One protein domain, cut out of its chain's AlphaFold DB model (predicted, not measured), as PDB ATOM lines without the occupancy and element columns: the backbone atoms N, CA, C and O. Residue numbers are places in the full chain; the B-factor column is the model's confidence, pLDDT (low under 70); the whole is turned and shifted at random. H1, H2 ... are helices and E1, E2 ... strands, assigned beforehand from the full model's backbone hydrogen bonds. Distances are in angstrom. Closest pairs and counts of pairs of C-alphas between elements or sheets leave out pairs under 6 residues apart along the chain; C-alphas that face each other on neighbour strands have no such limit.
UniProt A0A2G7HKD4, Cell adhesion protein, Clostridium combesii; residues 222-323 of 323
ATOM      1  N   ASN A 222      10.231 125.294 -39.884       87.75
ATOM      2  CA  ASN A 222      11.111 124.839 -40.944       87.75
ATOM      3  C   ASN A 222      12.337 124.124 -40.382       87.75
ATOM      4  O   ASN A 222      13.007 124.595 -39.458       87.75
ATOM      5  N   LYS A 223      12.671 123.014 -41.031       88.75
ATOM      6  CA  LYS A 223      13.951 122.326 -40.898       88.75
ATOM      7  C   LYS A 223      14.658 122.344 -42.238       88.75
ATOM      8  O   LYS A 223      14.015 122.220 -43.279       88.75
ATOM      9  N   TYR A 224      15.974 122.480 -42.192       91.19
ATOM     10  CA  TYR A 224      16.798 122.668 -43.370       91.19
ATOM     11  C   TYR A 224      17.884 121.605 -43.480       91.19
ATOM     12  O   TYR A 224      18.424 121.135 -42.477       91.19
ATOM     13  N   LEU A 225      18.214 121.263 -44.720       94.38
ATOM     14  CA  LEU A 225      19.368 120.457 -45.107       94.38
ATOM     15  C   LEU A 225      20.059 121.139 -46.285       94.38
ATOM     16  O   LEU A 225      19.433 121.886 -47.036       94.38
ATOM     17  N   ILE A 226      21.345 120.867 -46.468       94.94
ATOM     18  CA  ILE A 226      22.093 121.329 -47.640       94.94
ATOM     19  C   ILE A 226      22.313 120.143 -48.571       94.94
ATOM     20  O   ILE A 226      22.678 119.067 -48.112       94.94
ATOM     21  N   GLN A 227      22.108 120.334 -49.869       94.88
ATOM     22  CA  GLN A 227      22.358 119.321 -50.889       94.88
ATOM     23  C   GLN A 227      23.435 119.805 -51.860       94.88
ATOM     24  O   GLN A 227      23.370 120.942 -52.326       94.88
ATOM     25  N   ASP A 228      24.410 118.949 -52.170       94.75
ATOM     26  CA  ASP A 228      25.414 119.233 -53.201       94.75
ATOM     27  C   ASP A 228      24.961 118.812 -54.613       94.75
ATOM     28  O   ASP A 228      23.927 118.169 -54.808       94.75
ATOM     29  N   LYS A 229      25.781 119.129 -55.622       93.56
ATOM     30  CA  LYS A 229      25.534 118.750 -57.024       93.56
ATOM     31  C   LYS A 229      25.453 117.236 -57.279       93.56
ATOM     32  O   LYS A 229      24.938 116.825 -58.314       93.56
ATOM     33  N   ASN A 230      25.960 116.417 -56.358       94.94
ATOM     34  CA  ASN A 230      25.934 114.956 -56.423       94.94
ATOM     35  C   ASN A 230      24.774 114.359 -55.602       94.94
ATOM     36  O   ASN A 230      24.700 113.143 -55.449       94.94
ATOM     37  N   ASN A 231      23.863 115.200 -55.099       94.94
ATOM     38  CA  ASN A 231      22.746 114.858 -54.220       94.94
ATOM     39  C   ASN A 231      23.134 114.359 -52.818       94.94
ATOM     40  O   ASN A 231      22.271 113.833 -52.115       94.94
ATOM     41  N   ASN A 232      24.378 114.559 -52.374       96.81
ATOM     42  CA  ASN A 232      24.753 114.291 -50.986       96.81
ATOM     43  C   ASN A 232      24.112 115.334 -50.067       96.81
ATOM     44  O   ASN A 232      24.109 116.528 -50.376       96.81
ATOM     45  N   LEU A 233      23.597 114.881 -48.927       97.31
ATOM     46  CA  LEU A 233      22.921 115.709 -47.933       97.31
ATOM     47  C   LEU A 233      23.857 116.050 -46.771       97.31
ATOM     48  O   LEU A 233      24.568 115.192 -46.242       97.31
ATOM     49  N   TYR A 234      23.816 117.303 -46.344       96.75
ATOM     50  CA  TYR A 234      24.650 117.885 -45.304       96.75
ATOM     51  C   TYR A 234      23.796 118.595 -44.256       96.75
ATOM     52  O   TYR A 234      22.701 119.089 -44.537       96.75
ATOM     53  N   THR A 235      24.336 118.667 -43.045       95.50
ATOM     54  CA  THR A 235      23.755 119.358 -41.898       95.50
ATOM     55  C   THR A 235      24.814 120.143 -41.126       95.50
ATOM     56  O   THR A 235      26.014 120.024 -41.381       95.50
ATOM     57  N   LEU A 236      24.366 120.951 -40.172       92.06
ATOM     58  CA  LEU A 236      25.206 121.617 -39.199       92.06
ATOM     59  C   LEU A 236      25.347 120.765 -37.941       92.06
ATOM     60  O   LEU A 236      24.358 120.418 -37.300       92.06
ATOM     61  N   ASN A 237      26.590 120.507 -37.549       86.31
ATOM     62  CA  ASN A 237      26.920 120.092 -36.193       86.31
ATOM     63  C   ASN A 237      27.565 121.277 -35.471       86.31
ATOM     64  O   ASN A 237      28.680 121.670 -35.823       86.31
ATOM     65  N   GLU A 238      26.841 121.856 -34.511       78.62
ATOM     66  CA  GLU A 238      27.145 123.130 -33.843       78.62
ATOM     67  C   GLU A 238      27.271 124.299 -34.837       78.62
ATOM     68  O   GLU A 238      26.319 125.065 -35.027       78.62
ATOM     69  N   SER A 239      28.430 124.399 -35.491       81.44
ATOM     70  CA  SER A 239      28.793 125.421 -36.479       81.44
ATOM     71  C   SER A 239      29.534 124.851 -37.700       81.44
ATOM     72  O   SER A 239      29.903 125.608 -38.591       81.44
ATOM     73  N   ASN A 240      29.762 123.536 -37.761       88.69
ATOM     74  CA  ASN A 240      30.485 122.891 -38.856       88.69
ATOM     75  C   ASN A 240      29.524 122.227 -39.838       88.69
ATOM     76  O   ASN A 240      28.588 121.540 -39.428       88.69
ATOM     77  N   LEU A 241      29.811 122.362 -41.134       94.06
ATOM     78  CA  LEU A 241      29.066 121.669 -42.174       94.06
ATOM     79  C   LEU A 241      29.574 120.229 -42.328       94.06
ATOM     80  O   LEU A 241      30.693 119.979 -42.788       94.06
ATOM     81  N   VAL A 242      28.736 119.270 -41.950       95.56
ATOM     82  CA  VAL A 242      29.039 117.834 -41.959       95.56
ATOM     83  C   VAL A 242      28.043 117.084 -42.834       95.56
ATOM     84  O   VAL A 242      26.932 117.550 -43.068       95.56
ATOM     85  N   GLN A 243      28.435 115.923 -43.355       96.44
ATOM     86  CA  GLN A 243      27.497 115.083 -44.097       96.44
ATOM     87  C   GLN A 243      26.442 114.528 -43.129       96.44
ATOM     88  O   GLN A 243      26.781 114.093 -42.029       96.44
ATOM     89  N   ALA A 244      25.169 114.580 -43.519       96.00
ATOM     90  CA  ALA A 244      24.072 114.082 -42.699       96.00
ATOM     91  C   ALA A 244      24.174 112.559 -42.527       96.00
ATOM     92  O   ALA A 244      24.539 111.839 -43.458       96.00
ATOM     93  N   SER A 245      23.821 112.060 -41.344       95.69
ATOM     94  CA  SER A 245      23.866 110.618 -41.055       95.69
ATOM     95  C   SER A 245      22.915 109.806 -41.945       95.69
ATOM     96  O   SER A 245      23.203 108.660 -42.282       95.69
ATOM     97  N   LEU A 246      21.810 110.424 -42.369       95.62
ATOM     98  CA  LEU A 246      20.871 109.892 -43.349       95.62
ATOM     99  C   LEU A 246      21.030 110.657 -44.667       95.62
ATOM    100  O   LEU A 246      21.181 111.879 -44.677       95.62
ATOM    101  N   GLN A 247      20.985 109.936 -45.784       97.00
ATOM    102  CA  GLN A 247      21.111 110.499 -47.136       97.00
ATOM    103  C   GLN A 247      19.813 110.370 -47.953       97.00
ATOM    104  O   GLN A 247      19.778 110.733 -49.124       97.00
ATOM    105  N   THR A 248      18.733 109.872 -47.344       95.94
ATOM    106  CA  THR A 248      17.396 109.862 -47.947       95.94
ATOM    107  C   THR A 248      16.748 111.233 -47.796       95.94
ATOM    108  O   THR A 248      16.852 111.866 -46.746       95.94
ATOM    109  N   LEU A 249      16.091 111.726 -48.845       93.81
ATOM    110  CA  LEU A 249      15.366 112.994 -48.785       93.81
ATOM    111  C   LEU A 249      13.917 112.735 -48.358       93.81
ATOM    112  O   LEU A 249      13.028 112.610 -49.196       93.81
ATOM    113  N   ASP A 250      13.706 112.612 -47.052       91.56
ATOM    114  CA  ASP A 250      12.406 112.349 -46.436       91.56
ATOM    115  C   ASP A 250      12.238 113.129 -45.121       91.56
ATOM    116  O   ASP A 250      13.185 113.724 -44.598       91.56
ATOM    117  N   GLU A 251      11.018 113.124 -44.578       89.19
ATOM    118  CA  GLU A 251      10.693 113.796 -43.314       89.19
ATOM    119  C   GLU A 251      11.595 113.320 -42.158       89.19
ATOM    120  O   GLU A 251      12.031 114.124 -41.331       89.19
ATOM    121  N   ASN A 252      11.918 112.024 -42.098       91.44
ATOM    122  CA  ASN A 252      12.729 111.463 -41.017       91.44
ATOM    123  C   ASN A 252      14.134 112.064 -40.999       91.44
ATOM    124  O   ASN A 252      14.668 112.347 -39.920       91.44
ATOM    125  N   ASN A 253      14.719 112.311 -42.171       93.94
ATOM    126  CA  ASN A 253      16.014 112.959 -42.275       93.94
ATOM    127  C   ASN A 253      15.964 114.418 -41.807       93.94
ATOM    128  O   ASN A 253      16.799 114.824 -41.003       93.94
ATOM    129  N   PHE A 254      14.958 115.196 -42.214       92.06
ATOM    130  CA  PHE A 254      14.799 116.570 -41.718       92.06
ATOM    131  C   PHE A 254      14.541 116.625 -40.207       92.06
ATOM    132  O   PHE A 254      15.085 117.493 -39.525       92.06
ATOM    133  N   ASN A 255      13.768 115.687 -39.664       89.25
ATOM    134  CA  ASN A 255      13.512 115.606 -38.227       89.25
ATOM    135  C   ASN A 255      14.782 115.246 -37.437       89.25
ATOM    136  O   ASN A 255      15.016 115.812 -36.371       89.25
ATOM    137  N   SER A 256      15.602 114.328 -37.957       90.56
ATOM    138  CA  SER A 256      16.766 113.789 -37.235       90.56
ATOM    139  C   SER A 256      18.038 114.608 -37.442       90.56
ATOM    140  O   SER A 256      18.818 114.787 -36.513       90.56
ATOM    141  N   ASN A 257      18.257 115.102 -38.662       93.12
ATOM    142  CA  ASN A 257      19.468 115.816 -39.057       93.12
ATOM    143  C   ASN A 257      19.200 117.269 -39.451       93.12
ATOM    144  O   ASN A 257      20.158 117.989 -39.676       93.12
ATOM    145  N   GLY A 258      17.961 117.741 -39.583       91.75
ATOM    146  CA  GLY A 258      17.713 119.108 -40.040       91.75
ATOM    147  C   GLY A 258      18.105 120.168 -39.006       91.75
ATOM    148  O   GLY A 258      17.799 120.052 -37.812       91.75
ATOM    149  N   PHE A 259      18.713 121.257 -39.469       91.44
ATOM    150  CA  PHE A 259      18.970 122.451 -38.658       91.44
ATOM    151  C   PHE A 259      17.843 123.479 -38.834       91.44
ATOM    152  O   PHE A 259      17.128 123.450 -39.831       91.44
ATOM    153  N   SER A 260      17.643 124.369 -37.861       90.19
ATOM    154  CA  SER A 260      16.651 125.463 -37.926       90.19
ATOM    155  C   SER A 260      17.297 126.846 -38.065       90.19
ATOM    156  O   SER A 260      16.673 127.765 -38.591       90.19
ATOM    157  N   ASP A 261      18.559 126.979 -37.645       89.50
ATOM    158  CA  ASP A 261      19.305 128.236 -37.666       89.50
ATOM    159  C   ASP A 261      20.019 128.460 -38.999       89.50
ATOM    160  O   ASP A 261      21.168 128.060 -39.200       89.50
ATOM    161  N   ILE A 262      19.327 129.122 -39.920       87.25
ATOM    162  CA  ILE A 262      19.893 129.481 -41.224       87.25
ATOM    163  C   ILE A 262      20.914 130.620 -41.140       87.25
ATOM    164  O   ILE A 262      21.688 130.794 -42.078       87.25
ATOM    165  N   SER A 263      20.961 131.378 -40.038       85.44
ATOM    166  CA  SER A 263      21.902 132.500 -39.898       85.44
ATOM    167  C   SER A 263      23.359 132.036 -39.810       85.44
ATOM    168  O   SER A 263      24.276 132.787 -40.140       85.44
ATOM    169  N   LYS A 264      23.572 130.769 -39.434       86.75
ATOM    170  CA  LYS A 264      24.885 130.115 -39.419       86.75
ATOM    171  C   LYS A 264      25.411 129.770 -40.812       86.75
ATOM    172  O   LYS A 264      26.606 129.528 -40.961       86.75
ATOM    173  N   ILE A 265      24.554 129.736 -41.833       88.06
ATOM    174  CA  ILE A 265      24.960 129.404 -43.200       88.06
ATOM    175  C   ILE A 265      25.556 130.641 -43.869       88.06
ATOM    176  O   ILE A 265      24.857 131.458 -44.466       88.06
ATOM    177  N   THR A 266      26.878 130.766 -43.774       88.00
ATOM    178  CA  THR A 266      27.647 131.813 -44.450       88.00
ATOM    179  C   THR A 266      28.302 131.284 -45.723       88.00
ATOM    180  O   THR A 266      28.536 130.083 -45.880       88.00
ATOM    181  N   LYS A 267      28.650 132.197 -46.638       87.31
ATOM    182  CA  LYS A 267      29.433 131.863 -47.835       87.31
ATOM    183  C   LYS A 267      30.746 131.168 -47.470       87.31
ATOM    184  O   LYS A 267      31.081 130.160 -48.083       87.31
ATOM    185  N   ASP A 268      31.448 131.677 -46.462       88.94
ATOM    186  CA  ASP A 268      32.723 131.116 -46.011       88.94
ATOM    187  C   ASP A 268      32.549 129.706 -45.440       88.94
ATOM    188  O   ASP A 268      33.351 128.825 -45.737       88.94
ATOM    189  N   LEU A 269      31.468 129.454 -44.694       90.75
ATOM    190  CA  LEU A 269      31.164 128.114 -44.199       90.75
ATOM    191  C   LEU A 269      30.907 127.139 -45.353       90.75
ATOM    192  O   LEU A 269      31.461 126.041 -45.362       90.75
ATOM    193  N   LEU A 270      30.110 127.530 -46.349       91.38
ATOM    194  CA  LEU A 270      29.857 126.687 -47.519       91.38
ATOM    195  C   LEU A 270      31.146 126.424 -48.313       91.38
ATOM    196  O   LEU A 270      31.427 125.278 -48.655       91.38
ATOM    197  N   LEU A 271      31.966 127.454 -48.544       90.81
ATOM    198  CA  LEU A 271      33.246 127.334 -49.253       90.81
ATOM    199  C   LEU A 271      34.334 126.612 -48.445       90.81
ATOM    200  O   LEU A 271      35.305 126.130 -49.022       90.81
ATOM    201  N   SER A 272      34.175 126.474 -47.127       91.56
ATOM    202  CA  SER A 272      35.044 125.607 -46.319       91.56
ATOM    203  C   SER A 272      34.850 124.121 -46.641       91.56
ATOM    204  O   SER A 272      35.736 123.307 -46.379       91.56
ATOM    205  N   LYS A 273      33.690 123.761 -47.212       93.19
ATOM    206  CA  LYS A 273      33.312 122.379 -47.525       93.19
ATOM    207  C   LYS A 273      33.261 122.089 -49.019       93.19
ATOM    208  O   LYS A 273      33.618 120.983 -49.427       93.19
ATOM    209  N   PHE A 274      32.792 123.043 -49.814       92.38
ATOM    210  CA  PHE A 274      32.595 122.904 -51.251       92.38
ATOM    211  C   PHE A 274      33.587 123.780 -52.012       92.38
ATOM    212  O   PHE A 274      33.801 124.934 -51.658       92.38
ATOM    213  N   GLU A 275      34.151 123.246 -53.094       90.44
ATOM    214  CA  GLU A 275      35.080 123.978 -53.966       90.44
ATOM    215  C   GLU A 275      34.455 125.266 -54.528       90.44
ATOM    216  O   GLU A 275      35.103 126.307 -54.617       90.44
ATOM    217  N   ASN A 276      33.174 125.194 -54.888       89.56
ATOM    218  CA  ASN A 276      32.360 126.322 -55.308       89.56
ATOM    219  C   ASN A 276      30.893 126.089 -54.902       89.56
ATOM    220  O   ASN A 276      30.538 125.032 -54.381       89.56
ATOM    221  N   LEU A 277      30.039 127.089 -55.127       88.69
ATOM    222  CA  LEU A 277      28.617 127.027 -54.763       88.69
ATOM    223  C   LEU A 277      27.713 126.548 -55.911       88.69
ATOM    224  O   LEU A 277      26.490 126.634 -55.812       88.69
ATOM    225  N   GLU A 278      28.289 126.060 -57.010       90.44
ATOM    226  CA  GLU A 278      27.526 125.585 -58.160       90.44
ATOM    227  C   GLU A 278      26.745 124.314 -57.797       90.44
ATOM    228  O   GLU A 278      27.308 123.308 -57.361       90.44
ATOM    229  N   GLY A 279      25.423 124.362 -57.973       87.19
ATOM    230  CA  GLY A 279      24.537 123.236 -57.675       87.19
ATOM    231  C   GLY A 279      24.311 122.970 -56.183       87.19
ATOM    232  O   GLY A 279      23.654 121.982 -55.859       87.19
ATOM    233  N   ILE A 280      24.806 123.833 -55.288       92.12
ATOM    234  CA  ILE A 280      24.500 123.760 -53.855       92.12
ATOM    235  C   ILE A 280      23.089 124.299 -53.613       92.12
ATOM    236  O   ILE A 280      22.754 125.407 -54.033       92.12
ATOM    237  N   LYS A 281      22.257 123.519 -52.923       91.00
ATOM    238  CA  LYS A 281      20.863 123.860 -52.617       91.00
ATOM    239  C   LYS A 281      20.632 123.863 -51.115       91.00
ATOM    240  O   LYS A 281      21.087 122.959 -50.417       91.00
ATOM    241  N   LEU A 282      19.860 124.836 -50.639       91.25
ATOM    242  CA  LEU A 282      19.218 124.759 -49.333       91.25
ATOM    243  C   LEU A 282      17.839 124.130 -49.519       91.25
ATOM    244  O   LEU A 282      17.005 124.658 -50.251       91.25
ATOM    245  N   LEU A 283      17.611 123.002 -48.865       91.19
ATOM    246  CA  LEU A 283      16.334 122.306 -48.867       91.19
ATOM    247  C   LEU A 283      15.578 122.656 -47.591       91.19
ATOM    248  O   LEU A 283      16.188 122.741 -46.525       91.19
ATOM    249  N   VAL A 284      14.260 122.816 -47.690       89.31
ATOM    250  CA  VAL A 284      13.374 123.005 -46.540       89.31
ATOM    251  C   VAL A 284      12.341 121.891 -46.497       89.31
ATOM    252  O   VAL A 284      11.809 121.495 -47.533       89.31
ATOM    253  N   TYR A 285      12.032 121.429 -45.295       84.19
ATOM    254  CA  TYR A 285      10.812 120.684 -45.025       84.19
ATOM    255  C   TYR A 285       9.790 121.617 -44.383       84.19
ATOM    256  O   TYR A 285      10.098 122.288 -43.394       84.19
ATOM    257  N   THR A 286       8.603 121.699 -44.981       78.81
ATOM    258  CA  THR A 286       7.526 122.594 -44.558       78.81
ATOM    259  C   THR A 286       6.173 121.990 -44.928       78.81
ATOM    260  O   THR A 286       6.037 121.397 -45.996       78.81
ATOM    261  N   ASP A 287       5.184 122.164 -44.054       75.62
ATOM    262  CA  ASP A 287       3.793 121.770 -44.315       75.62
ATOM    263  C   ASP A 287       3.023 122.861 -45.094       75.62
ATOM    264  O   ASP A 287       1.851 122.694 -45.429       75.62
ATOM    265  N   ASP A 288       3.676 123.993 -45.382       76.12
ATOM    266  CA  ASP A 288       3.133 125.078 -46.193       76.12
ATOM    267  C   ASP A 288       3.135 124.694 -47.683       76.12
ATOM    268  O   ASP A 288       4.150 124.793 -48.378       76.12
ATOM    269  N   LEU A 289       1.972 124.263 -48.175       76.62
ATOM    270  CA  LEU A 289       1.767 123.854 -49.568       76.62
ATOM    271  C   LEU A 289       1.883 125.013 -50.572       76.62
ATOM    272  O   LEU A 289       2.000 124.767 -51.775       76.62
ATOM    273  N   GLU A 290       1.841 126.265 -50.113       77.94
ATOM    274  CA  GLU A 290       1.993 127.443 -50.972       77.94
ATOM    275  C   GLU A 290       3.462 127.845 -51.149       77.94
ATOM    276  O   GLU A 290       3.797 128.602 -52.069       77.94
ATOM    277  N   LYS A 291       4.368 127.301 -50.326       71.06
ATOM    278  CA  LYS A 291       5.792 127.622 -50.359       71.06
ATOM    279  C   LYS A 291       6.493 126.964 -51.545       71.06
ATOM    280  O   LYS A 291       6.847 125.789 -51.522       71.06
ATOM    281  N   LYS A 292       6.729 127.755 -52.594       67.19
ATOM    282  CA  LYS A 292       7.384 127.292 -53.832       67.19
ATOM    283  C   LYS A 292       8.897 127.493 -53.851       67.19
ATOM    284  O   LYS A 292       9.582 126.806 -54.602       67.19
ATOM    285  N   GLU A 293       9.413 128.413 -53.038       65.81
ATOM    286  CA  GLU A 293      10.828 128.788 -53.028       65.81
ATOM    287  C   GLU A 293      11.335 129.041 -51.599       65.81
ATOM    288  O   GLU A 293      10.580 129.397 -50.687       65.81
ATOM    289  N   CYS A 294      12.638 128.840 -51.401       63.25
ATOM    290  CA  CYS A 294      13.347 129.211 -50.182       63.25
ATOM    291  C   CYS A 294      14.206 130.436 -50.457       63.25
ATOM    292  O   CYS A 294      15.133 130.365 -51.260       63.25
ATOM    293  N   GLU A 295      13.947 131.527 -49.747       61.84
ATOM    294  CA  GLU A 295      14.790 132.714 -49.809       61.84
ATOM    295  C   GLU A 295      15.751 132.748 -48.614       61.84
ATOM    296  O   GLU A 295      15.353 132.561 -47.461       61.84
ATOM    297  N   MET A 296      17.029 132.997 -48.897       62.41
ATOM    298  CA  MET A 296      18.030 133.393 -47.909       62.41
ATOM    299  C   MET A 296      18.517 134.794 -48.261       62.41
ATOM    300  O   MET A 296      19.209 134.980 -49.261       62.41
ATOM    301  N   ILE A 297      18.193 135.770 -47.418       58.31
ATOM    302  CA  ILE A 297      18.700 137.135 -47.560       58.31
ATOM    303  C   ILE A 297      20.051 137.210 -46.846       58.31
ATOM    304  O   ILE A 297      20.125 137.055 -45.627       58.31
ATOM    305  N   TYR A 298      21.126 137.439 -47.601       55.72
ATOM    306  CA  TYR A 298      22.460 137.684 -47.061       55.72
ATOM    307  C   TYR A 298      22.819 139.164 -47.218       55.72
ATOM    308  O   TYR A 298      22.763 139.723 -48.312       55.72
ATOM    309  N   ASN A 299      23.237 139.802 -46.125       53.75
ATOM    310  CA  ASN A 299      23.852 141.124 -46.192       53.75
ATOM    311  C   ASN A 299      25.310 140.948 -46.623       53.75
ATOM    312  O   ASN A 299      26.185 140.689 -45.799       53.75
ATOM    313  N   CYS A 300      25.573 141.045 -47.925       50.91
ATOM    314  CA  CYS A 300      26.939 141.199 -48.415       50.91
ATOM    315  C   CYS A 300      27.351 142.662 -48.251       50.91
ATOM    316  O   CYS A 300      26.751 143.544 -48.866       50.91
ATOM    317  N   GLU A 301      28.396 142.916 -47.461       57.47
ATOM    318  CA  GLU A 301      29.073 144.214 -47.481       57.47
ATOM    319  C   GLU A 301      29.488 144.542 -48.926       57.47
ATOM    320  O   GLU A 301      29.986 143.654 -49.633       57.47
ATOM    321  N   PRO A 302      29.292 145.787 -49.400       54.00
ATOM    322  CA  PRO A 302      29.680 146.163 -50.747       54.00
ATOM    323  C   PRO A 302      31.163 145.859 -50.961       54.00
ATOM    324  O   PRO A 302      32.032 146.420 -50.289       54.00
ATOM    325  N   PHE A 303      31.466 144.981 -51.917       53.62
ATOM    326  CA  PHE A 303      32.841 144.735 -52.321       53.62
ATOM    327  C   PHE A 303      33.427 146.040 -52.874       53.62
ATOM    328  O   PHE A 303      33.066 146.487 -53.963       53.62
ATOM    329  N   ARG A 304      34.331 146.674 -52.122       58.62
ATOM    330  CA  ARG A 304      35.202 147.720 -52.659       58.62
ATOM    331  C   ARG A 304      36.423 147.038 -53.272       58.62
ATOM    332  O   ARG A 304      37.214 146.485 -52.509       58.62
ATOM    333  N   PRO A 305      36.621 147.077 -54.602       54.09
ATOM    334  CA  PRO A 305      37.879 146.631 -55.180       54.09
ATOM    335  C   PRO A 305      39.019 147.463 -54.579       54.09
ATOM    336  O   PRO A 305      39.046 148.686 -54.709       54.09
ATOM    337  N   ILE A 306      39.937 146.798 -53.879       57.09
ATOM    338  CA  ILE A 306      41.188 147.401 -53.426       57.09
ATOM    339  C   ILE A 306      42.221 147.097 -54.506       57.09
ATOM    340  O   ILE A 306      42.538 145.938 -54.768       57.09
ATOM    341  N   ASP A 307      42.717 148.146 -55.153       54.72
ATOM    342  CA  ASP A 307      43.838 148.042 -56.079       54.72
ATOM    343  C   ASP A 307      45.113 147.656 -55.305       54.72
ATOM    344  O   ASP A 307      45.709 148.473 -54.596       54.72
ATOM    345  N   ASN A 308      45.515 146.388 -55.428       48.66
ATOM    346  CA  ASN A 308      46.730 145.836 -54.825       48.66
ATOM    347  C   ASN A 308      48.019 146.235 -55.577       48.66
ATOM    348  O   ASN A 308      49.105 145.816 -55.175       48.66
ATOM    349  N   LEU A 309      47.947 147.055 -56.634       52.50
ATOM    350  CA  LEU A 309      49.103 147.502 -57.424       52.50
ATOM    351  C   LEU A 309      49.688 148.848 -56.968       52.50
ATOM    352  O   LEU A 309      50.412 149.495 -57.724       52.50
ATOM    353  N   LYS A 310      49.477 149.276 -55.715       51.31
ATOM    354  CA  LYS A 310      50.168 150.462 -55.173       51.31
ATOM    355  C   LYS A 310      51.665 150.215 -54.931       51.31
ATOM    356  O   LYS A 310      52.132 150.116 -53.799       51.31
ATOM    357  N   LYS A 311      52.439 150.245 -56.016       44.44
ATOM    358  CA  LYS A 311      53.813 150.758 -56.063       44.44
ATOM    359  C   LYS A 311      53.895 151.770 -57.207       44.44
ATOM    360  O   LYS A 311      54.092 151.386 -58.345       44.44
ATOM    361  N   ASN A 312      53.738 153.049 -56.857       47.44
ATOM    362  CA  ASN A 312      54.168 154.243 -57.597       47.44
ATOM    363  C   ASN A 312      54.006 154.247 -59.133       47.44
ATOM    364  O   ASN A 312      54.851 153.712 -59.841       47.44
ATOM    365  N   GLY A 313      53.065 155.048 -59.644       43.03
ATOM    366  CA  GLY A 313      53.219 155.662 -60.970       43.03
ATOM    367  C   GLY A 313      51.949 155.738 -61.812       43.03
ATOM    368  O   GLY A 313      51.412 154.726 -62.236       43.03
ATOM    369  N   TYR A 314      51.509 156.973 -62.053       49.84
ATOM    370  CA  TYR A 314      50.629 157.475 -63.116       49.84
ATOM    371  C   TYR A 314      50.176 156.488 -64.214       49.84
ATOM    372  O   TYR A 314      50.884 156.323 -65.204       49.84
ATOM    373  N   ILE A 315      48.945 155.965 -64.133       44.56
ATOM    374  CA  ILE A 315      48.164 155.531 -65.310       44.56
ATOM    375  C   ILE A 315      46.697 155.971 -65.129       44.56
ATOM    376  O   ILE A 315      46.147 155.905 -64.033       44.56
ATOM    377  N   CYS A 316      46.115 156.507 -66.206       40.78
ATOM    378  CA  CYS A 316      44.823 157.197 -66.283       40.78
ATOM    379  C   CYS A 316      43.651 156.249 -66.641       40.78
ATOM    380  O   CYS A 316      43.864 155.181 -67.206       40.78
ATOM    381  N   ASN A 317      42.425 156.687 -66.319       50.16
ATOM    382  CA  ASN A 317      41.114 156.013 -66.424       50.16
ATOM    383  C   ASN A 317      40.652 155.640 -67.855       50.16
ATOM    384  O   ASN A 317      41.089 156.277 -68.805       50.16
ATOM    385  N   ILE A 318      39.639 154.752 -67.969       44.91
ATOM    386  CA  ILE A 318      38.334 155.014 -68.639       44.91
ATOM    387  C   ILE A 318      37.253 153.985 -68.214       44.91
ATOM    388  O   ILE A 318      37.529 152.805 -68.021       44.91
ATOM    389  N   LEU A 319      36.027 154.513 -68.058       48.22
ATOM    390  CA  LEU A 319      34.736 153.891 -67.731       48.22
ATOM    391  C   LEU A 319      34.128 153.042 -68.863       48.22
ATOM    392  O   LEU A 319      34.323 153.357 -70.033       48.22
ATOM    393  N   PHE A 320      33.186 152.160 -68.498       33.94
ATOM    394  CA  PHE A 320      32.021 151.859 -69.339       33.94
ATOM    395  C   PHE A 320      30.714 152.210 -68.611       33.94
ATOM    396  O   PHE A 320      30.477 151.776 -67.485       33.94
ATOM    397  N   ARG A 321      29.886 153.029 -69.274       38.50
ATOM    398  CA  ARG A 321      28.427 153.074 -69.109       38.50
ATOM    399  C   ARG A 321      27.823 152.305 -70.278       38.50
ATOM    400  O   ARG A 321      28.251 152.554 -71.399       38.50
ATOM    401  N   GLU A 322      26.783 151.525 -70.021       33.59
ATOM    402  CA  GLU A 322      25.674 151.277 -70.950       33.59
ATOM    403  C   GLU A 322      24.362 151.275 -70.146       33.59
ATOM    404  O   GLU A 322      24.391 151.089 -68.929       33.59
ATOM    405  N   VAL A 323      23.283 151.655 -70.841       47.00
ATOM    406  CA  VAL A 323      22.040 152.308 -70.373       47.00
ATOM    407  C   VAL A 323      21.184 151.458 -69.442       47.00
ATOM    408  O   VAL A 323      20.959 150.275 -69.773       47.00
TER     409      VAL A 323
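AT A GLANCE: This is residues 222 to 323 of the 323 residues of the protein "Cell adhesion protein" of Clostridium combesii (UniProt A0A2G7HKD4). Little regular structure is here: a small body, with H1 across a twisted four-stranded sheet and H2 by its E3 edge, and a long tail whose residues 301 to 323 stick out. The 102 printed residues, 33 in named elements, give E1 E2 E3 H1 H2 E4, mixed class, with an antiparallel sheet E3 E2 E1 E4. The whole is extended, radius of gyration of the C-alphas 19.7 A, spanning 64 by 32 by 24 A.

IN THESE COORDINATES: Find C-alpha 223 at (13.951, 122.326, -40.898), where E1, residues 223 to 227, begins its 13.4 A. E2 is residues 233 to 237, E3 240 to 243, H1 251 to 257, H2 267 to 273. E4, residues 281 to 285, ends at (10.812, 120.684, -45.025).

HOW THE PARTS SIT: Hairpins E1-E2 and E2-E3 form a meander, antiparallel strands in a row; find N 234 and O 226, 2.7 A, and N 235 and O 242, 2.8 A. Beside E1 is E4, with N 283 and O 225 at 2.8 A. H1 is on the sheet, over E1; their closest C-alphas, Lys 223 and Phe 254, are 5.9 A apart. H2 only grazes the sheet. Every O i to N i+4 pair is within hydrogen-bond range in H1, 2 of 3 in H2.

THE WHOLE: The printed part has no cut; pLDDT is under 70 at residues 292 to 323.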